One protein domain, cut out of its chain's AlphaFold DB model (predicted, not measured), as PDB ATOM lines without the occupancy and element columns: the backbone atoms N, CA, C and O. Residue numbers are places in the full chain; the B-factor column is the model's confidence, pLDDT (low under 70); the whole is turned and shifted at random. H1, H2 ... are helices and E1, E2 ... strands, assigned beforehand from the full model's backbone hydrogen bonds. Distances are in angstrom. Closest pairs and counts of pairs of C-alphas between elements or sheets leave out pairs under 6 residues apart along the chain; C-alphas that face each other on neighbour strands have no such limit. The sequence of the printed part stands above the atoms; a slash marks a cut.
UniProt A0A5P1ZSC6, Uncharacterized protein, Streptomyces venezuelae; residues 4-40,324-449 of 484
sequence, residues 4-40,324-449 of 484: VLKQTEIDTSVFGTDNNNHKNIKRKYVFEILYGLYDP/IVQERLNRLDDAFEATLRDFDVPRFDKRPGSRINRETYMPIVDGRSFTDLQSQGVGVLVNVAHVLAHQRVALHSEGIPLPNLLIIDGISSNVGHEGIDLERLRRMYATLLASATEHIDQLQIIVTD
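This is residues 4 to 40 and 324 to 449 of the 484 residues of an uncharacterized protein of Streptomyces venezuelae (UniProt A0A5P1ZSC6). The long helix H3 runs through the middle, H2 crosses it on one side, the parallel strands E3 and E4 lie on the other side, and H4 runs nearly along H3. The small antiparallel hairpin E1 and E2 packs on H2, and H1 meets one end of H2. The 163 printed residues, mostly helix by class, hold four named helices and four strands in the order H1 H2 E1 E2 H3 E3 H4 E4. The whole is compact, with a radius of gyration of the C-alphas of 15.1 A and spans of 51 by 37 by 32 A.

Start at Val 4; residues 4 to 20 hold no named element. Find C-alpha 21 at (-14.778, 30.164, 27.097), where H1 runs to 35, 21.3 A. Then come H2, 324 to 342, 27.0 A; E1, 354 to 356; E2, 363 to 365; H3, 376 to 396, 30.5 A; E3, 405 to 409; H4, 420 to 438, 26.7 A; and E4, 444 to 448, ending at (-34.518, 10.130, 25.359).

Look first at H2, the hub. It touches H3 at Phe 336 and Ala 389, C-alphas 4.9 A apart, at a steep tilt of 46 degrees, opposite ways. H1, with residue 35 alone, only just touches H2, with 3 pairs of C-alphas within 8 A, the closest Tyr 35 and Val 325, 6.3 A. H2 touches H4 with residues 339 to 342 alone, closest C-alphas Asp 342 and Thr 431, 6.7 A. In E1 and E2, N 355 and O 364 are 2.9 A apart. E3, H4 and E4 make a strand-helix-strand unit, two parallel neighbour strands with a helix between, its crossover right-handed; N 408 and O 446 are 2.8 A apart. Every O i to N i+4 pair is within hydrogen-bond range in H1, H2, H3 and H4.

The C-alphas farthest apart, Pro 40 and Gly 419, are 51.5 A apart. Residues 41 to 323 are not printed, and C-alphas 40 and 324 across the cut are 16.8 A apart. The link from H2 to E1 is long. Eighteen printed residues have pLDDT under 70, among them 413 to 420.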
ATOM      1  N   VAL A   4     -26.015  15.258  32.394       89.19
ATOM      2  CA  VAL A   4     -26.851  15.342  31.191       89.19
ATOM      3  C   VAL A   4     -26.001  15.610  29.959       89.19
ATOM      4  O   VAL A   4     -25.166  16.516  29.959       89.19
ATOM      5  N   LEU A   5     -26.253  14.837  28.911       87.00
ATOM      6  CA  LEU A   5     -25.757  15.061  27.566       87.00
ATOM      7  C   LEU A   5     -26.952  15.463  26.701       87.00
ATOM      8  O   LEU A   5     -27.866  14.670  26.510       87.00
ATOM      9  N   LYS A   6     -26.981  16.725  26.263       86.69
ATOM     10  CA  LYS A   6     -28.127  17.315  25.558       86.69
ATOM     11  C   LYS A   6     -28.041  17.073  24.056       86.69
ATOM     12  O   LYS A   6     -26.957  17.238  23.498       86.69
ATOM     13  N   GLN A   7     -29.182  16.863  23.400       82.75
ATOM     14  CA  GLN A   7     -29.254  16.661  21.948       82.75
ATOM     15  C   GLN A   7     -28.604  17.800  21.149       82.75
ATOM     16  O   GLN A   7     -27.934  17.559  20.155       82.75
ATOM     17  N   THR A   8     -28.732  19.052  21.596       78.88
ATOM     18  CA  THR A   8     -28.159  20.217  20.894       78.88
ATOM     19  C   THR A   8     -26.632  20.282  20.926       78.88
ATOM     20  O   THR A   8     -26.046  21.089  20.215       78.88
ATOM     21  N   GLU A   9     -25.991  19.534  21.828       79.56
ATOM     22  CA  GLU A   9     -24.546  19.594  22.073       79.56
ATOM     23  C   GLU A   9     -23.857  18.241  21.801       79.56
ATOM     24  O   GLU A   9     -22.637  18.219  21.660       79.56
ATOM     25  N   ILE A  10     -24.608  17.131  21.716       81.62
ATOM     26  CA  ILE A  10     -24.100  15.746  21.711       81.62
ATOM     27  C   ILE A  10     -23.193  15.401  20.523       81.62
ATOM     28  O   ILE A  10     -22.304  14.565  20.662       81.62
ATOM     29  N   ASP A  11     -23.370  16.051  19.381       76.50
ATOM     30  CA  ASP A  11     -22.627  15.818  18.139       76.50
ATOM     31  C   ASP A  11     -21.565  16.894  17.856       76.50
ATOM     32  O   ASP A  11     -20.571  16.635  17.181       76.50
ATOM     33  N   THR A  12     -21.773  18.100  18.381       75.81
ATOM     34  CA  THR A  12     -21.027  19.312  18.023       75.81
ATOM     35  C   THR A  12     -20.038  19.753  19.089       75.81
ATOM     36  O   THR A  12     -19.085  20.459  18.776       75.81
ATOM     37  N   SER A  13     -20.219  19.369  20.357       80.88
ATOM     38  CA  SER A  13     -19.321  19.816  21.423       80.88
ATOM     39  C   SER A  13     -19.237  18.848  22.597       80.88
ATOM     40  O   SER A  13     -20.203  18.208  22.995       80.88
ATOM     41  N   VAL A  14     -18.079  18.784  23.243       80.56
ATOM     42  CA  VAL A  14     -17.925  17.999  24.473       80.56
ATOM     43  C   VAL A  14     -18.450  18.826  25.652       80.56
ATOM     44  O   VAL A  14     -17.794  19.776  26.081       80.56
ATOM     45  N   PHE A  15     -19.635  18.497  26.175       75.56
ATOM     46  CA  PHE A  15     -20.306  19.230  27.268       75.56
ATOM     47  C   PHE A  15     -20.583  20.727  26.991       75.56
ATOM     48  O   PHE A  15     -20.523  21.558  27.907       75.56
ATOM     49  N   GLY A  16     -20.851  21.116  25.739       68.75
ATOM     50  CA  GLY A  16     -21.299  22.481  25.429       68.75
ATOM     51  C   GLY A  16     -20.210  23.555  25.487       68.75
ATOM     52  O   GLY A  16     -20.514  24.720  25.767       68.75
ATOM     53  N   THR A  17     -18.937  23.188  25.307       71.25
ATOM     54  CA  THR A  17     -17.795  24.081  25.591       71.25
ATOM     55  C   THR A  17     -17.135  24.743  24.387       71.25
ATOM     56  O   THR A  17     -16.349  25.662  24.599       71.25
ATOM     57  N   ASP A  18     -17.406  24.289  23.162       64.12
ATOM     58  CA  ASP A  18     -16.611  24.658  21.976       64.12
ATOM     59  C   ASP A  18     -16.675  26.167  21.662       64.12
ATOM     60  O   ASP A  18     -15.665  26.802  21.379       64.12
ATOM     61  N   ASN A  19     -17.838  26.788  21.898       64.19
ATOM     62  CA  ASN A  19     -18.077  28.216  21.652       64.19
ATOM     63  C   ASN A  19     -18.254  29.054  22.934       64.19
ATOM     64  O   ASN A  19     -18.755  30.178  22.884       64.19
ATOM     65  N   ASN A  20     -17.887  28.527  24.110       77.12
ATOM     66  CA  ASN A  20     -18.079  29.235  25.381       77.12
ATOM     67  C   ASN A  20     -16.867  29.099  26.313       77.12
ATOM     68  O   ASN A  20     -16.751  28.144  27.088       77.12
ATOM     69  N   ASN A  21     -16.002  30.118  26.294       75.38
ATOM     70  CA  ASN A  21     -14.778  30.164  27.097       75.38
ATOM     71  C   ASN A  21     -15.046  29.994  28.606       75.38
ATOM     72  O   ASN A  21     -14.326  29.273  29.292       75.38
ATOM     73  N   HIS A  22     -16.127  30.579  29.131       74.38
ATOM     74  CA  HIS A  22     -16.478  30.450  30.547       74.38
ATOM     75  C   HIS A  22     -16.904  29.023  30.922       74.38
ATOM     76  O   HIS A  22     -16.494  28.522  31.971       74.38
ATOM     77  N   LYS A  23     -17.697  28.348  30.076       80.88
ATOM     78  CA  LYS A  23     -18.041  26.927  30.269       80.88
ATOM     79  C   LYS A  23     -16.798  26.037  30.157       80.88
ATOM     80  O   LYS A  23     -16.641  25.130  30.967       80.88
ATOM     81  N   ASN A  24     -15.899  26.326  29.215       79.69
ATOM     82  CA  ASN A  24     -14.654  25.581  29.020       79.69
ATOM     83  C   ASN A  24     -13.733  25.665  30.253       79.69
ATOM     84  O   ASN A  24     -13.269  24.638  30.742       79.69
ATOM     85  N   ILE A  25     -13.538  26.868  30.814       77.44
ATOM     86  CA  ILE A  25     -12.779  27.075  32.060       77.44
ATOM     87  C   ILE A  25     -13.399  26.269  33.211       77.44
ATOM     88  O   ILE A  25     -12.693  25.540  33.904       77.44
ATOM     89  N   LYS A  26     -14.727  26.341  33.384       82.88
ATOM     90  CA  LYS A  26     -15.434  25.570  34.421       82.88
ATOM     91  C   LYS A  26     -15.277  24.063  34.231       82.88
ATOM     92  O   LYS A  26     -14.996  23.383  35.210       82.88
ATOM     93  N   ARG A  27     -15.404  23.541  33.002       85.62
ATOM     94  CA  ARG A  27     -15.186  22.113  32.712       85.62
ATOM     95  C   ARG A  27     -13.791  21.678  33.149       85.62
ATOM     96  O   ARG A  27     -13.671  20.656  33.815       85.62
ATOM     97  N   LYS A  28     -12.754  22.452  32.801       83.88
ATOM     98  CA  LYS A  28     -11.373  22.132  33.184       83.88
ATOM     99  C   LYS A  28     -11.200  22.063  34.699       83.88
ATOM    100  O   LYS A  28     -10.701  21.060  35.191       83.88
ATOM    101  N   TYR A  29     -11.694  23.058  35.435       81.56
ATOM    102  CA  TYR A  29     -11.634  23.035  36.899       81.56
ATOM    103  C   TYR A  29     -12.438  21.889  37.513       81.56
ATOM    104  O   TYR A  29     -11.965  21.248  38.443       81.56
ATOM    105  N   VAL A  30     -13.637  21.598  36.996       86.12
ATOM    106  CA  VAL A  30     -14.442  20.462  37.470       86.12
ATOM    107  C   VAL A  30     -13.690  19.152  37.252       86.12
ATOM    108  O   VAL A  30     -13.612  18.351  38.174       86.12
ATOM    109  N   PHE A  31     -13.081  18.953  36.081       87.69
ATOM    110  CA  PHE A  31     -12.240  17.786  35.818       87.69
ATOM    111  C   PHE A  31     -11.062  17.716  36.799       87.69
ATOM    112  O   PHE A  31     -10.829  16.677  37.412       87.69
ATOM    113  N   GLU A  32     -10.349  18.825  37.003       83.62
ATOM    114  CA  GLU A  32      -9.208  18.873  37.920       83.62
ATOM    115  C   GLU A  32      -9.593  18.542  39.363       83.62
ATOM    116  O   GLU A  32      -8.872  17.819  40.047       83.62
ATOM    117  N   ILE A  33     -10.746  19.027  39.818       83.62
ATOM    118  CA  ILE A  33     -11.274  18.738  41.150       83.62
ATOM    119  C   ILE A  33     -11.697  17.269  41.253       83.62
ATOM    120  O   ILE A  33     -11.290  16.590  42.193       83.62
ATOM    121  N   LEU A  34     -12.467  16.757  40.284       85.12
ATOM    122  CA  LEU A  34     -12.968  15.376  40.284       85.12
ATOM    123  C   LEU A  34     -11.837  14.347  40.321       85.12
ATOM    124  O   LEU A  34     -11.932  13.353  41.036       85.12
ATOM    125  N   TYR A  35     -10.761  14.593  39.575       84.69
ATOM    126  CA  TYR A  35      -9.634  13.669  39.476       84.69
ATOM    127  C   TYR A  35      -8.519  13.939  40.499       84.69
ATOM    128  O   TYR A  35      -7.571  13.158  40.575       84.69
ATOM    129  N   GLY A  36      -8.646  14.976  41.337       76.75
ATOM    130  CA  GLY A  36      -7.667  15.311  42.382       76.75
ATOM    131  C   GLY A  36      -6.395  15.997  41.866       76.75
ATOM    132  O   GLY A  36      -5.365  15.960  42.532       76.75
ATOM    133  N   LEU A  37      -6.456  16.616  40.685       73.94
ATOM    134  CA  LEU A  37      -5.389  17.444  40.102       73.94
ATOM    135  C   LEU A  37      -5.309  18.841  40.744       73.94
ATOM    136  O   LEU A  37      -4.310  19.544  40.575       73.94
ATOM    137  N   TYR A  38      -6.361  19.263  41.450       66.69
ATOM    138  CA  TYR A  38      -6.411  20.557  42.123       66.69
ATOM    139  C   TYR A  38      -5.692  20.506  43.480       66.69
ATOM    140  O   TYR A  38      -6.256  20.055  44.474       66.69
ATOM    141  N   ASP A  39      -4.450  20.996  43.512       68.31
ATOM    142  CA  ASP A  39      -3.685  21.268  44.734       68.31
ATOM    143  C   ASP A  39      -3.813  22.768  45.099       68.31
ATOM    144  O   ASP A  39      -3.286  23.620  44.367       68.31
ATOM    145  N   PRO A  40      -4.522  23.121  46.194       67.56
ATOM    146  CA  PRO A  40      -4.673  24.504  46.650       67.56
ATOM    147  C   PRO A  40      -3.336  25.203  46.921       67.56
ATOM    148  O   PRO A  40      -3.216  26.405  46.670       67.56
ATOM    149  N   ILE A 324      -1.436   8.629  42.704       76.25
ATOM    150  CA  ILE A 324      -2.864   8.264  42.713       76.25
ATOM    151  C   ILE A 324      -3.626   8.962  41.576       76.25
ATOM    152  O   ILE A 324      -4.494   8.369  40.935       76.25
ATOM    153  N   VAL A 325      -3.299  10.225  41.296       80.31
ATOM    154  CA  VAL A 325      -3.948  10.996  40.228       80.31
ATOM    155  C   VAL A 325      -3.581  10.424  38.864       80.31
ATOM    156  O   VAL A 325      -4.452  10.246  38.013       80.31
ATOM    157  N   GLN A 326      -2.309  10.067  38.674       81.62
ATOM    158  CA  GLN A 326      -1.857   9.442  37.435       81.62
ATOM    159  C   GLN A 326      -2.547   8.093  37.196       81.62
ATOM    160  O   GLN A 326      -2.949   7.800  36.072       81.62
ATOM    161  N   GLU A 327      -2.744   7.294  38.246       84.38
ATOM    162  CA  GLU A 327      -3.487   6.036  38.155       84.38
ATOM    163  C   GLU A 327      -4.946   6.260  37.724       84.38
ATOM    164  O   GLU A 327      -5.418   5.604  36.793       84.38
ATOM    165  N   ARG A 328      -5.651   7.227  38.328       86.94
ATOM    166  CA  ARG A 328      -7.037   7.570  37.950       86.94
ATOM    167  C   ARG A 328      -7.148   8.022  36.492       86.94
ATOM    168  O   ARG A 328      -8.075   7.622  35.792       86.94
ATOM    169  N   LEU A 329      -6.193   8.824  36.023       88.56
ATOM    170  CA  LEU A 329      -6.144   9.297  34.640       88.56
ATOM    171  C   LEU A 329      -5.825   8.190  33.629       88.56
ATOM    172  O   LEU A 329      -6.283   8.270  32.489       88.56
ATOM    173  N   ASN A 330      -5.042   7.182  34.012       89.56
ATOM    174  CA  ASN A 330      -4.790   6.013  33.167       89.56
ATOM    175  C   ASN A 330      -6.045   5.129  33.081       89.56
ATOM    176  O   ASN A 330      -6.456   4.776  31.982       89.56
ATOM    177  N   ARG A 331      -6.725   4.880  34.212       90.31
ATOM    178  CA  ARG A 331      -8.006   4.146  34.233       90.31
ATOM    179  C   ARG A 331      -9.075   4.807  33.360       90.31
ATOM    180  O   ARG A 331      -9.867   4.110  32.735       90.31
ATOM    181  N   LEU A 332      -9.096   6.141  33.307       92.75
ATOM    182  CA  LEU A 332      -9.994   6.884  32.422       92.75
ATOM    183  C   LEU A 332      -9.679   6.678  30.941       92.75
ATOM    184  O   LEU A 332     -10.607   6.475  30.160       92.75
ATOM    185  N   ASP A 333      -8.403   6.705  30.560       93.75
ATOM    186  CA  ASP A 333      -8.004   6.424  29.179       93.75
ATOM    187  C   ASP A 333      -8.397   4.987  28.785       93.75
ATOM    188  O   ASP A 333      -8.981   4.786  27.719       93.75
ATOM    189  N   ASP A 334      -8.169   4.012  29.672       93.38
ATOM    190  CA  ASP A 334      -8.520   2.604  29.451       93.38
ATOM    191  C   ASP A 334     -10.037   2.402  29.309       93.38
ATOM    192  O   ASP A 334     -10.498   1.750  28.370       93.38
ATOM    193  N   ALA A 335     -10.835   2.997  30.206       92.44
ATOM    194  CA  ALA A 335     -12.297   2.917  30.158       92.44
ATOM    195  C   ALA A 335     -12.869   3.581  28.898       92.44
ATOM    196  O   ALA A 335     -13.836   3.084  28.310       92.44
ATOM    197  N   PHE A 336     -12.272   4.692  28.465       94.81
ATOM    198  CA  PHE A 336     -12.670   5.390  27.250       94.81
ATOM    199  C   PHE A 336     -12.370   4.563  25.999       94.81
ATOM    200  O   PHE A 336     -13.262   4.340  25.180       94.81
ATOM    201  N   GLU A 337     -11.153   4.033  25.879       93.62
ATOM    202  CA  GLU A 337     -10.767   3.178  24.756       93.62
ATOM    203  C   GLU A 337     -11.595   1.886  24.701       93.62
ATOM    204  O   GLU A 337     -12.020   1.491  23.614       93.62
ATOM    205  N   ALA A 338     -11.880   1.256  25.848       92.00
ATOM    206  CA  ALA A 338     -12.752   0.084  25.925       92.00
ATOM    207  C   ALA A 338     -14.168   0.401  25.422       92.00
ATOM    208  O   ALA A 338     -14.684  -0.291  24.549       92.00
ATOM    209  N   THR A 339     -14.754   1.509  25.879       92.75
ATOM    210  CA  THR A 339     -16.109   1.912  25.477       92.75
ATOM    211  C   THR A 339     -16.201   2.218  23.976       92.75
ATOM    212  O   THR A 339     -17.158   1.823  23.314       92.75
ATOM    213  N   LEU A 340     -15.177   2.855  23.395       91.62
ATOM    214  CA  LEU A 340     -15.112   3.082  21.946       91.62
ATOM    215  C   LEU A 340     -15.006   1.778  21.138       91.62
ATOM    216  O   LEU A 340     -15.448   1.731  19.989       91.62
ATOM    217  N   ARG A 341     -14.394   0.723  21.694       90.38
ATOM    218  CA  ARG A 341     -14.362  -0.608  21.062       90.38
ATOM    219  C   ARG A 341     -15.716  -1.296  21.148       90.38
ATOM    220  O   ARG A 341     -16.151  -1.847  20.141       90.38
ATOM    221  N   ASP A 342     -16.386  -1.213  22.296       91.00
ATOM    222  CA  ASP A 342     -17.724  -1.784  22.495       91.00
ATOM    223  C   ASP A 342     -18.729  -1.208  21.478       91.00
ATOM    224  O   ASP A 342     -19.526  -1.937  20.888       91.00
ATOM    225  N   PHE A 343     -18.628   0.097  21.199       89.06
ATOM    226  CA  PHE A 343     -19.477   0.806  20.234       89.06
ATOM    227  C   PHE A 343     -19.099   0.567  18.760       89.06
ATOM    228  O   PHE A 343     -19.834   0.997  17.873       89.06
ATOM    229  N   ASP A 344     -17.963  -0.083  18.481       88.12
ATOM    230  CA  ASP A 344     -17.399  -0.244  17.131       88.12
ATOM    231  C   ASP A 344     -17.198   1.096  16.380       88.12
ATOM    232  O   ASP A 344     -17.548   1.264  15.203       88.12
ATOM    233  N   VAL A 345     -16.646   2.095  17.085       85.88
ATOM    234  CA  VAL A 345     -16.386   3.432  16.523       85.88
ATOM    235  C   VAL A 345     -15.331   3.357  15.405       85.88
ATOM    236  O   VAL A 345     -14.303   2.694  15.593       85.88
ATOM    237  N   PRO A 346     -15.530   4.055  14.262       83.88
ATOM    238  CA  PRO A 346     -14.535   4.130  13.194       83.88
ATOM    239  C   PRO A 346     -13.145   4.522  13.702       83.88
ATOM    240  O   PRO A 346     -12.998   5.479  14.462       83.88
ATOM    241  N   ARG A 347     -12.121   3.800  13.238       83.88
ATOM    242  CA  ARG A 347     -10.711   4.071  13.546       83.88
ATOM    243  C   ARG A 347     -10.030   4.791  12.388       83.88
ATOM    244  O   ARG A 347     -10.316   4.510  11.223       83.88
ATOM    245  N   PHE A 348      -9.140   5.723  12.710       78.94
ATOM    246  CA  PHE A 348      -8.557   6.678  11.759       78.94
ATOM    247  C   PHE A 348      -7.048   6.505  11.542       78.94
ATOM    248  O   PHE A 348      -6.498   7.142  10.640       78.94
ATOM    249  N   ASP A 349      -6.384   5.654  12.329       74.81
ATOM    250  CA  ASP A 349      -4.945   5.376  12.237       74.81
ATOM    251  C   ASP A 349      -4.659   3.857  12.250       74.81
ATOM    252  O   ASP A 349      -5.446   3.044  12.732       74.81
ATOM    253  N   LYS A 350      -3.500   3.463  11.713       62.16
ATOM    254  CA  LYS A 350      -2.967   2.092  11.695       62.16
ATOM    255  C   LYS A 350      -2.507   1.616  13.076       62.16
ATOM    256  O   LYS A 350      -2.311   0.416  13.265       62.16
ATOM    257  N   ARG A 351      -2.292   2.537  14.022       68.44
ATOM    258  CA  ARG A 351      -2.034   2.247  15.440       68.44
ATOM    259  C   ARG A 351      -3.158   2.863  16.278       68.44
ATOM    260  O   ARG A 351      -3.022   4.017  16.677       68.44
ATOM    261  N   PRO A 352      -4.260   2.131  16.511       71.62
ATOM    262  CA  PRO A 352      -5.398   2.677  17.232       71.62
ATOM    263  C   PRO A 352      -5.013   3.005  18.677       71.62
ATOM    264  O   PRO A 352      -4.312   2.231  19.335       71.62
ATOM    265  N   GLY A 353      -5.465   4.158  19.160       81.81
ATOM    266  CA  GLY A 353      -5.183   4.630  20.508       81.81
ATOM    267  C   GLY A 353      -5.975   5.885  20.848       81.81
ATOM    268  O   GLY A 353      -5.714   6.961  20.304       81.81
ATOM    269  N   SER A 354      -6.901   5.751  21.795       90.44
ATOM    270  CA  SER A 354      -7.705   6.859  22.313       90.44
ATOM    271  C   SER A 354      -7.297   7.205  23.737       90.44
ATOM    272  O   SER A 354      -6.881   6.340  24.503       90.44
ATOM    273  N   ARG A 355      -7.379   8.488  24.089       91.88
ATOM    274  CA  ARG A 355      -7.024   8.992  25.422       91.88
ATOM    275  C   ARG A 355      -7.703  10.319  25.704       91.88
ATOM    276  O   ARG A 355      -8.178  10.984  24.785       91.88
ATOM    277  N   ILE A 356      -7.648  10.761  26.952       90.69
ATOM    278  CA  ILE A 356      -8.039  12.116  27.330       90.69
ATOM    279  C   ILE A 356      -6.813  13.034  27.308       90.69
ATOM    280  O   ILE A 356      -5.786  12.755  27.931       90.69
ATOM    281  N   ASN A 357      -6.908  14.151  26.587       87.62
ATOM    282  CA  ASN A 357      -5.853  15.161  26.533       87.62
ATOM    283  C   ASN A 357      -5.571  15.715  27.942       87.62
ATOM    284  O   ASN A 357      -6.490  16.148  28.630       87.62
ATOM    285  N   ARG A 358      -4.307  15.746  28.373       83.38
ATOM    286  CA  ARG A 358      -3.941  16.171  29.737       83.38
ATOM    287  C   ARG A 358      -3.976  17.691  29.965       83.38
ATOM    288  O   ARG A 358      -3.959  18.120  31.107       83.38
ATOM    289  N   GLU A 359      -4.048  18.497  28.908       79.31
ATOM    290  CA  GLU A 359      -4.113  19.967  28.971       79.31
ATOM    291  C   GLU A 359      -5.533  20.508  28.750       79.31
ATOM    292  O   GLU A 359      -5.936  21.545  29.297       79.31
ATOM    293  N   THR A 360      -6.303  19.842  27.886       82.44
ATOM    294  CA  THR A 360      -7.664  20.270  27.530       82.44
ATOM    295  C   THR A 360      -8.749  19.412  28.164       82.44
ATOM    296  O   THR A 360      -9.889  19.872  28.243       82.44
ATOM    297  N   TYR A 361      -8.413  18.213  28.640       87.75
ATOM    298  CA  TYR A 361      -9.346  17.202  29.149       87.75
ATOM    299  C   TYR A 361     -10.421  16.793  28.136       87.75
ATOM    300  O   TYR A 361     -11.528  16.412  28.504       87.75
ATOM    301  N   MET A 362     -10.089  16.906  26.848       89.19
ATOM    302  CA  MET A 362     -10.945  16.503  25.737       89.19
ATOM    303  C   MET A 362     -10.586  15.100  25.242       89.19
ATOM    304  O   MET A 362      -9.407  14.729  25.299       89.19
ATOM    305  N   PRO A 363     -11.561  14.340  24.716       90.50
ATOM    306  CA  PRO A 363     -11.294  13.067  24.070       90.50
ATOM    307  C   PRO A 363     -10.435  13.262  22.816       90.50
ATOM    308  O   PRO A 363     -10.671  14.154  21.997       90.50
ATOM    309  N   ILE A 364      -9.427  12.403  22.682       90.12
ATOM    310  CA  ILE A 364      -8.610  12.224  21.485       90.12
ATOM    311  C   ILE A 364      -8.817  10.788  21.015       90.12
ATOM    312  O   ILE A 364      -8.623   9.862  21.801       90.12
ATOM    313  N   VAL A 365      -9.151  10.606  19.739       89.44
ATOM    314  CA  VAL A 365      -9.306   9.289  19.104       89.44
ATOM    315  C   VAL A 365      -8.304   9.190  17.965       89.44
ATOM    316  O   VAL A 365      -8.323  10.010  17.050       89.44
ATOM    317  N   ASP A 366      -7.394   8.219  18.043       87.12
ATOM    318  CA  ASP A 366      -6.365   7.962  17.026       87.12
ATOM    319  C   ASP A 366      -5.587   9.234  16.623       87.12
ATOM    320  O   ASP A 366      -5.363   9.532  15.451       87.12
ATOM    321  N   GLY A 367      -5.225  10.043  17.626       82.75
ATOM    322  CA  GLY A 367      -4.472  11.292  17.454       82.75
ATOM    323  C   GLY A 367      -5.289  12.514  17.017       82.75
ATOM    324  O   GLY A 367      -4.741  13.614  17.019       82.75
ATOM    325  N   ARG A 368      -6.580  12.361  16.702       86.06
ATOM    326  CA  ARG A 368      -7.476  13.466  16.324       86.06
ATOM    327  C   ARG A 368      -8.241  13.986  17.531       86.06
ATOM    328  O   ARG A 368      -8.705  13.199  18.357       86.06
ATOM    329  N   SER A 369      -8.368  15.306  17.641       85.69
ATOM    330  CA  SER A 369      -9.217  15.917  18.664       85.69
ATOM    331  C   SER A 369     -10.696  15.787  18.286       85.69
ATOM    332  O   SER A 369     -11.019  15.542  17.125       85.69
ATOM    333  N   PHE A 370     -11.597  15.963  19.255       83.56
ATOM    334  CA  PHE A 370     -13.043  15.906  19.014       83.56
ATOM    335  C   PHE A 370     -13.507  16.821  17.868       83.56
ATOM    336  O   PHE A 370     -14.303  16.402  17.036       83.56
ATOM    337  N   THR A 371     -12.972  18.041  17.786       81.06
ATOM    338  CA  THR A 371     -13.318  19.022  16.740       81.06
ATOM    339  C   THR A 371     -12.826  18.618  15.350       81.06
ATOM    340  O   THR A 371     -13.364  19.081  14.350       81.06
ATOM    341  N   ASP A 372     -11.827  17.735  15.269       82.56
ATOM    342  CA  ASP A 372     -11.268  17.245  14.004       82.56
ATOM    343  C   ASP A 372     -11.980  15.975  13.496       82.56
ATOM    344  O   ASP A 372     -11.618  15.416  12.452       82.56
ATOM    345  N   LEU A 373     -12.980  15.479  14.235       81.38
ATOM    346  CA  LEU A 373     -13.815  14.358  13.815       81.38
ATOM    347  C   LEU A 373     -14.799  14.846  12.747       81.38
ATOM    348  O   LEU A 373     -15.754  15.561  13.021       81.38
ATOM    349  N   GLN A 374     -14.575  14.442  11.499       64.69
ATOM    350  CA  GLN A 374     -15.311  14.951  10.333       64.69
ATOM    351  C   GLN A 374     -16.769  14.452  10.213       64.69
ATOM    352  O   GLN A 374     -17.450  14.808   9.257       64.69
ATOM    353  N   SER A 375     -17.251  13.615  11.139       79.81
ATOM    354  CA  SER A 375     -18.598  13.026  11.106       79.81
ATOM    355  C   SER A 375     -19.350  13.304  12.406       79.81
ATOM    356  O   SER A 375     -18.894  12.904  13.478       79.81
ATOM    357  N   GLN A 376     -20.527  13.930  12.295       78.25
ATOM    358  CA  GLN A 376     -21.421  14.219  13.425       78.25
ATOM    359  C   GLN A 376     -21.849  12.939  14.160       78.25
ATOM    360  O   GLN A 376     -21.822  12.904  15.387       78.25
ATOM    361  N   GLY A 377     -22.134  11.848  13.436       80.44
ATOM    362  CA  GLY A 377     -22.466  10.552  14.043       80.44
ATOM    363  C   GLY A 377     -21.307   9.929  14.827       80.44
ATOM    364  O   GLY A 377     -21.514   9.341  15.887       80.44
ATOM    365  N   VAL A 378     -20.062  10.118  14.369       84.62
ATOM    366  CA  VAL A 378     -18.876   9.723  15.151       84.62
ATOM    367  C   VAL A 378     -18.721  10.613  16.384       84.62
ATOM    368  O   VAL A 378     -18.384  10.103  17.451       84.62
ATOM    369  N   GLY A 379     -19.016  11.910  16.266       86.25
ATOM    370  CA  GLY A 379     -19.065  12.841  17.394       86.25
ATOM    371  C   GLY A 379     -19.995  12.353  18.507       86.25
ATOM    372  O   GLY A 379     -19.566  12.271  19.657       86.25
ATOM    373  N   VAL A 380     -21.214  11.917  18.159       87.69
ATOM    374  CA  VAL A 380     -22.176  11.329  19.113       87.69
ATOM    375  C   VAL A 380     -21.584  10.114  19.826       87.69
ATOM    376  O   VAL A 380     -21.552  10.081  21.057       87.69
ATOM    377  N   LEU A 381     -21.052   9.140  19.078       88.81
ATOM    378  CA  LEU A 381     -20.456   7.926  19.649       88.81
ATOM    379  C   LEU A 381     -19.301   8.253  20.607       88.81
ATOM    380  O   LEU A 381     -19.219   7.692  21.699       88.81
ATOM    381  N   VAL A 382     -18.424   9.182  20.220       90.56
ATOM    382  CA  VAL A 382     -17.271   9.600  21.024       90.56
ATOM    383  C   VAL A 382     -17.706  10.333  22.291       90.56
ATOM    384  O   VAL A 382     -17.159  10.068  23.361       90.56
ATOM    385  N   ASN A 383     -18.700  11.216  22.206       90.06
ATOM    386  CA  ASN A 383     -19.219  11.935  23.365       90.06
ATOM    387  C   ASN A 383     -19.930  11.005  24.349       90.06
ATOM    388  O   ASN A 383     -19.663  11.073  25.550       90.06
ATOM    389  N   VAL A 384     -20.784  10.101  23.862       90.94
ATOM    390  CA  VAL A 384     -21.447   9.103  24.714       90.94
ATOM    391  C   VAL A 384     -20.408   8.188  25.364       90.94
ATOM    392  O   VAL A 384     -20.472   7.958  26.573       90.94
ATOM    393  N   ALA A 385     -19.401   7.737  24.608       92.38
ATOM    394  CA  ALA A 385     -18.313   6.924  25.146       92.38
ATOM    395  C   ALA A 385     -17.505   7.677  26.208       92.38
ATOM    396  O   ALA A 385     -17.143   7.105  27.234       92.38
ATOM    397  N   HIS A 386     -17.253   8.970  25.996       92.00
ATOM    398  CA  HIS A 386     -16.545   9.819  26.943       92.00
ATOM    399  C   HIS A 386     -17.311   9.952  28.265       92.00
ATOM    400  O   HIS A 386     -16.730   9.741  29.328       92.00
ATOM    401  N   VAL A 387     -18.615  10.245  28.222       91.62
ATOM    402  CA  VAL A 387     -19.434  10.361  29.443       91.62
ATOM    403  C   VAL A 387     -19.557   9.018  30.164       91.62
ATOM    404  O   VAL A 387     -19.411   8.966  31.386       91.62
ATOM    405  N   LEU A 388     -19.764   7.925  29.425       92.31
ATOM    406  CA  LEU A 388     -19.845   6.589  30.012       92.31
ATOM    407  C   LEU A 388     -18.513   6.161  30.642       92.31
ATOM    408  O   LEU A 388     -18.517   5.554  31.710       92.31
ATOM    409  N   ALA A 389     -17.375   6.521  30.043       93.25
ATOM    410  CA  ALA A 389     -16.058   6.262  30.618       93.25
ATOM    411  C   ALA A 389     -15.875   6.965  31.970       93.25
ATOM    412  O   ALA A 389     -15.457   6.324  32.933       93.25
ATOM    413  N   HIS A 390     -16.259   8.244  32.081       91.75
ATOM    414  CA  HIS A 390     -16.264   8.960  33.368       91.75
ATOM    415  C   HIS A 390     -17.131   8.250  34.411       91.75
ATOM    416  O   HIS A 390     -16.694   8.062  35.546       91.75
ATOM    417  N   GLN A 391     -18.329   7.811  34.020       91.38
ATOM    418  CA  GLN A 391     -19.243   7.100  34.910       91.38
ATOM    419  C   GLN A 391     -18.666   5.750  35.369       91.38
ATOM    420  O   GLN A 391     -18.705   5.441  36.558       91.38
ATOM    421  N   ARG A 392     -18.076   4.969  34.453       90.38
ATOM    422  CA  ARG A 392     -17.424   3.684  34.759       90.38
ATOM    423  C   ARG A 392     -16.277   3.871  35.750       90.38
ATOM    424  O   ARG A 392     -16.206   3.149  36.740       90.38
ATOM    425  N   VAL A 393     -15.403   4.853  35.534       90.81
ATOM    426  CA  VAL A 393     -14.265   5.106  36.433       90.81
ATOM    427  C   VAL A 393     -14.736   5.564  37.814       90.81
ATOM    428  O   VAL A 393     -14.169   5.121  38.815       90.81
ATOM    429  N   ALA A 394     -15.777   6.402  37.876       90.75
ATOM    430  CA  ALA A 394     -16.354   6.878  39.131       90.75
ATOM    431  C   ALA A 394     -16.976   5.747  39.966       90.75
ATOM    432  O   ALA A 394     -16.789   5.718  41.177       90.75
ATOM    433  N   LEU A 395     -17.640   4.779  39.326       87.50
ATOM    434  CA  LEU A 395     -18.222   3.616  40.010       87.50
ATOM    435  C   LEU A 395     -17.163   2.670  40.602       87.50
ATOM    436  O   LEU A 395     -17.407   2.033  41.621       87.50
ATOM    437  N   HIS A 396     -15.976   2.600  39.992       82.25
ATOM    438  CA  HIS A 396     -14.896   1.696  40.408       82.25
ATOM    439  C   HIS A 396     -13.836   2.351  41.307       82.25
ATOM    440  O   HIS A 396     -12.936   1.664  41.796       82.25
ATOM    441  N   SER A 397     -13.878   3.674  41.495       77.25
ATOM    442  CA  SER A 397     -12.834   4.414  42.212       77.25
ATOM    443  C   SER A 397     -13.420   5.239  43.350       77.25
ATOM    444  O   SER A 397     -14.082   6.252  43.122       77.25
ATOM    445  N   GLU A 398     -13.087   4.872  44.587       65.00
ATOM    446  CA  GLU A 398     -13.374   5.707  45.752       65.00
ATOM    447  C   GLU A 398     -12.636   7.055  45.604       65.00
ATOM    448  O   GLU A 398     -11.403   7.136  45.557       65.00
ATOM    449  N   GLY A 399     -13.404   8.137  45.449       71.44
ATOM    450  CA  GLY A 399     -12.886   9.505  45.400       71.44
ATOM    451  C   GLY A 399     -13.136  10.298  44.117       71.44
ATOM    452  O   GLY A 399     -12.625  11.412  44.038       71.44
ATOM    453  N   ILE A 400     -13.917   9.788  43.156       85.38
ATOM    454  CA  ILE A 400     -14.474  10.601  42.058       85.38
ATOM    455  C   ILE A 400     -15.981  10.787  42.312       85.38
ATOM    456  O   ILE A 400     -16.759   9.867  42.067       85.38
ATOM    457  N   PRO A 401     -16.423  11.952  42.824       83.31
ATOM    458  CA  PRO A 401     -17.818  12.179  43.199       83.31
ATOM    459  C   PRO A 401     -18.670  12.574  41.981       83.31
ATOM    460  O   PRO A 401     -19.093  13.725  41.851       83.31
ATOM    461  N   LEU A 402     -18.912  11.627  41.072       88.19
ATOM    462  CA  LEU A 402     -19.823  11.817  39.939       88.19
ATOM    463  C   LEU A 402     -21.251  11.375  40.320       88.19
ATOM    464  O   LEU A 402     -21.407  10.344  40.973       88.19
ATOM    465  N   PRO A 403     -22.310  12.110  39.939       89.38
ATOM    466  CA  PRO A 403     -23.674  11.646  40.162       89.38
ATOM    467  C   PRO A 403     -23.992  10.404  39.326       89.38
ATOM    468  O   PRO A 403     -23.886  10.449  38.107       89.38
ATOM    469  N   ASN A 404     -24.496   9.343  39.954       90.25
ATOM    470  CA  ASN A 404     -24.848   8.105  39.253       90.25
ATOM    471  C   ASN A 404     -26.228   8.137  38.564       90.25
ATOM    472  O   ASN A 404     -26.961   7.148  38.537       90.25
ATOM    473  N   LEU A 405     -26.593   9.294  38.022       92.75
ATOM    474  CA  LEU A 405     -27.773   9.482  37.187       92.75
ATOM    475  C   LEU A 405     -27.312  10.137  35.890       92.75
ATOM    476  O   LEU A 405     -26.975  11.323  35.886       92.75
ATOM    477  N   LEU A 406     -27.288   9.355  34.814       92.56
ATOM    478  CA  LEU A 406     -26.870   9.776  33.484       92.56
ATOM    479  C   LEU A 406     -28.089   9.916  32.573       92.56
ATOM    480  O   LEU A 406     -28.824   8.960  32.358       92.56
ATOM    481  N   ILE A 407     -28.287  11.106  32.022       93.00
ATOM    482  CA  ILE A 407     -29.355  11.417  31.074       93.00
ATOM    483  C   ILE A 407     -28.713  11.703  29.716       93.00
ATOM    484  O   ILE A 407     -27.867  12.592  29.612       93.00
ATOM    485  N   ILE A 408     -29.100  10.954  28.689       91.00
ATOM    486  CA  ILE A 408     -28.616  11.111  27.316       91.00
ATOM    487  C   ILE A 408     -29.808  11.458  26.437       91.00
ATOM    488  O   ILE A 408     -30.754  10.683  26.347       91.00
ATOM    489  N   ASP A 409     -29.738  12.607  25.784       88.62
ATOM    490  CA  ASP A 409     -30.797  13.119  24.931       88.62
ATOM    491  C   ASP A 409     -30.351  13.151  23.468       88.62
ATOM    492  O   ASP A 409     -29.321  13.746  23.147       88.62
ATOM    493  N   GLY A 410     -31.115  12.492  22.592       81.19
ATOM    494  CA  GLY A 410     -30.913  12.511  21.142       81.19
ATOM    495  C   GLY A 410     -29.803  11.595  20.629       81.19
ATOM    496  O   GLY A 410     -29.044  11.972  19.736       81.19
ATOM    497  N   ILE A 411     -29.692  10.385  21.180       81.50
ATOM    498  CA  ILE A 411     -28.636   9.429  20.819       81.50
ATOM    499  C   ILE A 411     -28.713   8.955  19.351       81.50
ATOM    500  O   ILE A 411     -27.677   8.623  18.773       81.50
ATOM    501  N   SER A 412     -29.899   8.950  18.724       78.69
ATOM    502  CA  SER A 412     -30.055   8.561  17.311       78.69
ATOM    503  C   SER A 412     -30.011   9.731  16.322       78.69
ATOM    504  O   SER A 412     -29.926   9.495  15.122       78.69
ATOM    505  N   SER A 413     -30.032  10.989  16.784       66.81
ATOM    506  CA  SER A 413     -30.393  12.146  15.942       66.81
ATOM    507  C   SER A 413     -29.456  12.437  14.764       66.81
ATOM    508  O   SER A 413     -29.866  13.130  13.843       66.81
ATOM    509  N   ASN A 414     -28.228  11.907  14.780       65.25
ATOM    510  CA  ASN A 414     -27.209  12.101  13.737       65.25
ATOM    511  C   ASN A 414     -26.426  10.811  13.405       65.25
ATOM    512  O   ASN A 414     -25.338  10.872  12.829       65.25
ATOM    513  N   VAL A 415     -26.940   9.638  13.795       66.06
ATOM    514  CA  VAL A 415     -26.335   8.330  13.482       66.06
ATOM    515  C   VAL A 415     -27.145   7.686  12.359       66.06
ATOM    516  O   VAL A 415     -28.363   7.609  12.452       66.06
ATOM    517  N   GLY A 416     -26.486   7.238  11.285       62.34
ATOM    518  CA  GLY A 416     -27.167   6.650  10.129       62.34
ATOM    519  C   GLY A 416     -28.072   5.467  10.505       62.34
ATOM    520  O   GLY A 416     -27.696   4.607  11.300       62.34
ATOM    521  N   HIS A 417     -29.262   5.407   9.907       59.66
ATOM    522  CA  HIS A 417     -30.293   4.411  10.239       59.66
ATOM    523  C   HIS A 417     -30.248   3.148   9.359       59.66
ATOM    524  O   HIS A 417     -31.121   2.287   9.456       59.66
ATOM    525  N   GLU A 418     -29.219   3.004   8.520       57.66
ATOM    526  CA  GLU A 418     -29.044   1.867   7.614       57.66
ATOM    527  C   GLU A 418     -27.630   1.274   7.711       57.66
ATOM    528  O   GLU A 418     -26.648   1.957   8.009       57.66
ATOM    529  N   GLY A 419     -27.513  -0.027   7.434       69.38
ATOM    530  CA  GLY A 419     -26.226  -0.713   7.322       69.38
ATOM    531  C   GLY A 419     -25.400  -0.712   8.615       69.38
ATOM    532  O   GLY A 419     -25.874  -1.112   9.675       69.38
ATOM    533  N   ILE A 420     -24.129  -0.314   8.503       67.50
ATOM    534  CA  ILE A 420     -23.134  -0.386   9.588       67.50
ATOM    535  C   ILE A 420     -23.467   0.591  10.729       67.50
ATOM    536  O   ILE A 420     -23.173   0.304  11.887       67.50
ATOM    537  N   ASP A 421     -24.117   1.718  10.437       75.69
ATOM    538  CA  ASP A 421     -24.412   2.730  11.456       75.69
ATOM    539  C   ASP A 421     -25.565   2.309  12.385       75.69
ATOM    540  O   ASP A 421     -25.488   2.537  13.594       75.69
ATOM    541  N   LEU A 422     -26.553   1.558  11.878       79.25
ATOM    542  CA  LEU A 422     -27.598   0.940  12.707       79.25
ATOM    543  C   LEU A 422     -27.021  -0.113  13.670       79.25
ATOM    544  O   LEU A 422     -27.472  -0.240  14.809       79.25
ATOM    545  N   GLU A 423     -26.010  -0.864  13.229       82.25
ATOM    546  CA  GLU A 423     -25.316  -1.843  14.072       82.25
ATOM    547  C   GLU A 423     -24.533  -1.155  15.202       82.25
ATOM    548  O   GLU A 423     -24.590  -1.595  16.350       82.25
ATOM    549  N   ARG A 424     -23.876  -0.024  14.916       85.12
ATOM    550  CA  ARG A 424     -23.216   0.806  15.941       85.12
ATOM    551  C   ARG A 424     -24.205   1.377  16.947       85.12
ATOM    552  O   ARG A 424     -23.951   1.316  18.148       85.12
ATOM    553  N   LEU A 425     -25.351   1.878  16.478       85.06
ATOM    554  CA  LEU A 425     -26.421   2.362  17.352       85.06
ATOM    555  C   LEU A 425     -26.896   1.244  18.293       85.06
ATOM    556  O   LEU A 425     -26.958   1.442  19.505       85.06
ATOM    557  N   ARG A 426     -27.143   0.036  17.764       85.69
ATOM    558  CA  ARG A 426     -27.516  -1.134  18.578       85.69
ATOM    559  C   ARG A 426     -26.458  -1.492  19.613       85.69
ATOM    560  O   ARG A 426     -26.803  -1.729  20.768       85.69
ATOM    561  N   ARG A 427     -25.181  -1.501  19.227       87.94
ATOM    562  CA  ARG A 427     -24.060  -1.775  20.138       87.94
ATOM    563  C   ARG A 427     -23.936  -0.735  21.240       87.94
ATOM    564  O   ARG A 427     -23.717  -1.102  22.392       87.94
ATOM    565  N   MET A 428     -24.129   0.539  20.917       89.44
ATOM    566  CA  MET A 428     -24.134   1.617  21.900       89.44
ATOM    567  C   MET A 428     -25.252   1.421  22.931       89.44
ATOM    568  O   MET A 428     -24.977   1.406  24.130       89.44
ATOM    569  N   TYR A 429     -26.488   1.167  22.488       89.81
ATOM    570  CA  TYR A 429     -27.600   0.852  23.389       89.81
ATOM    571  C   TYR A 429     -27.352  -0.411  24.226       89.81
ATOM    572  O   TYR A 429     -27.588  -0.398  25.433       89.81
ATOM    573  N   ALA A 430     -26.836  -1.485  23.620       90.06
ATOM    574  CA  ALA A 430     -26.505  -2.720  24.330       90.06
ATOM    575  C   ALA A 430     -25.432  -2.491  25.406       90.06
ATOM    576  O   ALA A 430     -25.537  -3.017  26.510       90.06
ATOM    577  N   THR A 431     -24.432  -1.659  25.117       91.62
ATOM    578  CA  THR A 431     -23.355  -1.318  26.057       91.62
ATOM    579  C   THR A 431     -23.858  -0.434  27.200       91.62
ATOM    580  O   THR A 431     -23.455  -0.625  28.352       91.62
ATOM    581  N   LEU A 432     -24.758   0.514  26.916       91.94
ATOM    582  CA  LEU A 432     -25.425   1.323  27.942       91.94
ATOM    583  C   LEU A 432     -26.287   0.443  28.851       91.94
ATOM    584  O   LEU A 432     -26.163   0.529  30.072       91.94
ATOM    585  N   LEU A 433     -27.098  -0.446  28.270       90.94
ATOM    586  CA  LEU A 433     -27.931  -1.387  29.017       90.94
ATOM    587  C   LEU A 433     -27.083  -2.334  29.869       90.94
ATOM    588  O   LEU A 433     -27.390  -2.528  31.042       90.94
ATOM    589  N   ALA A 434     -26.001  -2.881  29.312       91.06
ATOM    590  CA  ALA A 434     -25.071  -3.733  30.048       91.06
ATOM    591  C   ALA A 434     -24.468  -2.988  31.245       91.06
ATOM    592  O   ALA A 434     -24.503  -3.503  32.357       91.06
ATOM    593  N   SER A 435     -24.018  -1.745  31.044       90.19
ATOM    594  CA  SER A 435     -23.428  -0.928  32.114       90.19
ATOM    595  C   SER A 435     -24.450  -0.562  33.201       90.19
ATOM    596  O   SER A 435     -24.122  -0.571  34.383       90.19
ATOM    597  N   ALA A 436     -25.697  -0.258  32.824       89.94
ATOM    598  CA  ALA A 436     -26.776  -0.007  33.781       89.94
ATOM    599  C   ALA A 436     -27.181  -1.282  34.541       89.94
ATOM    600  O   ALA A 436     -27.470  -1.219  35.727       89.94
ATOM    601  N   THR A 437     -27.173  -2.440  33.876       90.00
ATOM    602  CA  THR A 437     -27.545  -3.731  34.479       90.00
ATOM    603  C   THR A 437     -26.469  -4.236  35.438       90.00
ATOM    604  O   THR A 437     -26.788  -4.705  36.525       90.00
ATOM    605  N   GLU A 438     -25.195  -4.109  35.061       90.62
ATOM    606  CA  GLU A 438     -24.048  -4.454  35.911       90.62
ATOM    607  C   GLU A 438     -24.050  -3.654  37.221       90.62
ATOM    608  O   GLU A 438     -23.671  -4.165  38.275       90.62
ATOM    609  N   HIS A 439     -24.539  -2.414  37.168       89.38
ATOM    610  CA  HIS A 439     -24.561  -1.483  38.291       89.38
ATOM    611  C   HIS A 439     -25.985  -1.070  38.691       89.38
ATOM    612  O   HIS A 439     -26.194   0.077  39.085       89.38
ATOM    613  N   ILE A 440     -26.958  -1.985  38.616       85.75
ATOM    614  CA  ILE A 440     -28.398  -1.686  38.755       85.75
ATOM    615  C   ILE A 440     -28.767  -0.927  40.042       85.75
ATOM    616  O   ILE A 440     -29.623  -0.046  40.019       85.75
ATOM    617  N   ASP A 441     -28.080  -1.212  41.152       86.81
ATOM    618  CA  ASP A 441     -28.329  -0.579  42.457       86.81
ATOM    619  C   ASP A 441     -27.617   0.772  42.627       86.81
ATOM    620  O   ASP A 441     -27.798   1.462  43.632       86.81
ATOM    621  N   GLN A 442     -26.758   1.143  41.675       88.19
ATOM    622  CA  GLN A 442     -25.862   2.286  41.796       88.19
ATOM    623  C   GLN A 442     -26.017   3.292  40.668       88.19
ATOM    624  O   GLN A 442     -25.850   4.468  40.959       88.19
ATOM    625  N   LEU A 443     -26.324   2.869  39.436       92.19
ATOM    626  CA  LEU A 443     -26.364   3.695  38.230       92.19
ATOM    627  C   LEU A 443     -27.739   3.656  37.561       92.19
ATOM    628  O   LEU A 443     -28.216   2.606  37.146       92.19
ATOM    629  N   GLN A 444     -28.312   4.836  37.342       92.12
ATOM    630  CA  GLN A 444     -29.481   5.012  36.492       92.12
ATOM    631  C   GLN A 444     -29.081   5.710  35.189       92.12
ATOM    632  O   GLN A 444     -28.522   6.808  35.215       92.12
ATOM    633  N   ILE A 445     -29.396   5.091  34.048       93.31
ATOM    634  CA  ILE A 445     -29.246   5.701  32.720       93.31
ATOM    635  C   ILE A 445     -30.638   5.944  32.134       93.31
ATOM    636  O   ILE A 445     -31.438   5.018  32.029       93.31
ATOM    637  N   ILE A 446     -30.920   7.185  31.747       92.38
ATOM    638  CA  ILE A 446     -32.137   7.591  31.044       92.38
ATOM    639  C   ILE A 446     -31.728   8.024  29.642       92.38
ATOM    640  O   ILE A 446     -30.875   8.896  29.492       92.38
ATOM    641  N   VAL A 447     -32.341   7.426  28.626       90.44
ATOM    642  CA  VAL A 447     -32.125   7.799  27.226       90.44
ATOM    643  C   VAL A 447     -33.435   8.330  26.662       90.44
ATOM    644  O   VAL A 447     -34.451   7.639  26.727       90.44
ATOM    645  N   THR A 448     -33.415   9.551  26.134       89.00
ATOM    646  CA  THR A 448     -34.518  10.130  25.359       89.00
ATOM    647  C   THR A 448     -34.153  10.083  23.884       89.00
ATOM    648  O   THR A 448     -33.111  10.595  23.472       89.00
ATOM    649  N   ASP A 449     -34.979   9.403  23.094       85.75
ATOM    650  CA  ASP A 449     -34.697   9.157  21.686       85.75
ATOM    651  C   ASP A 449     -35.983   8.959  20.884       85.75
ATOM    652  O   ASP A 449     -36.951   8.410  21.409       85.75
TER     653      ASP A 449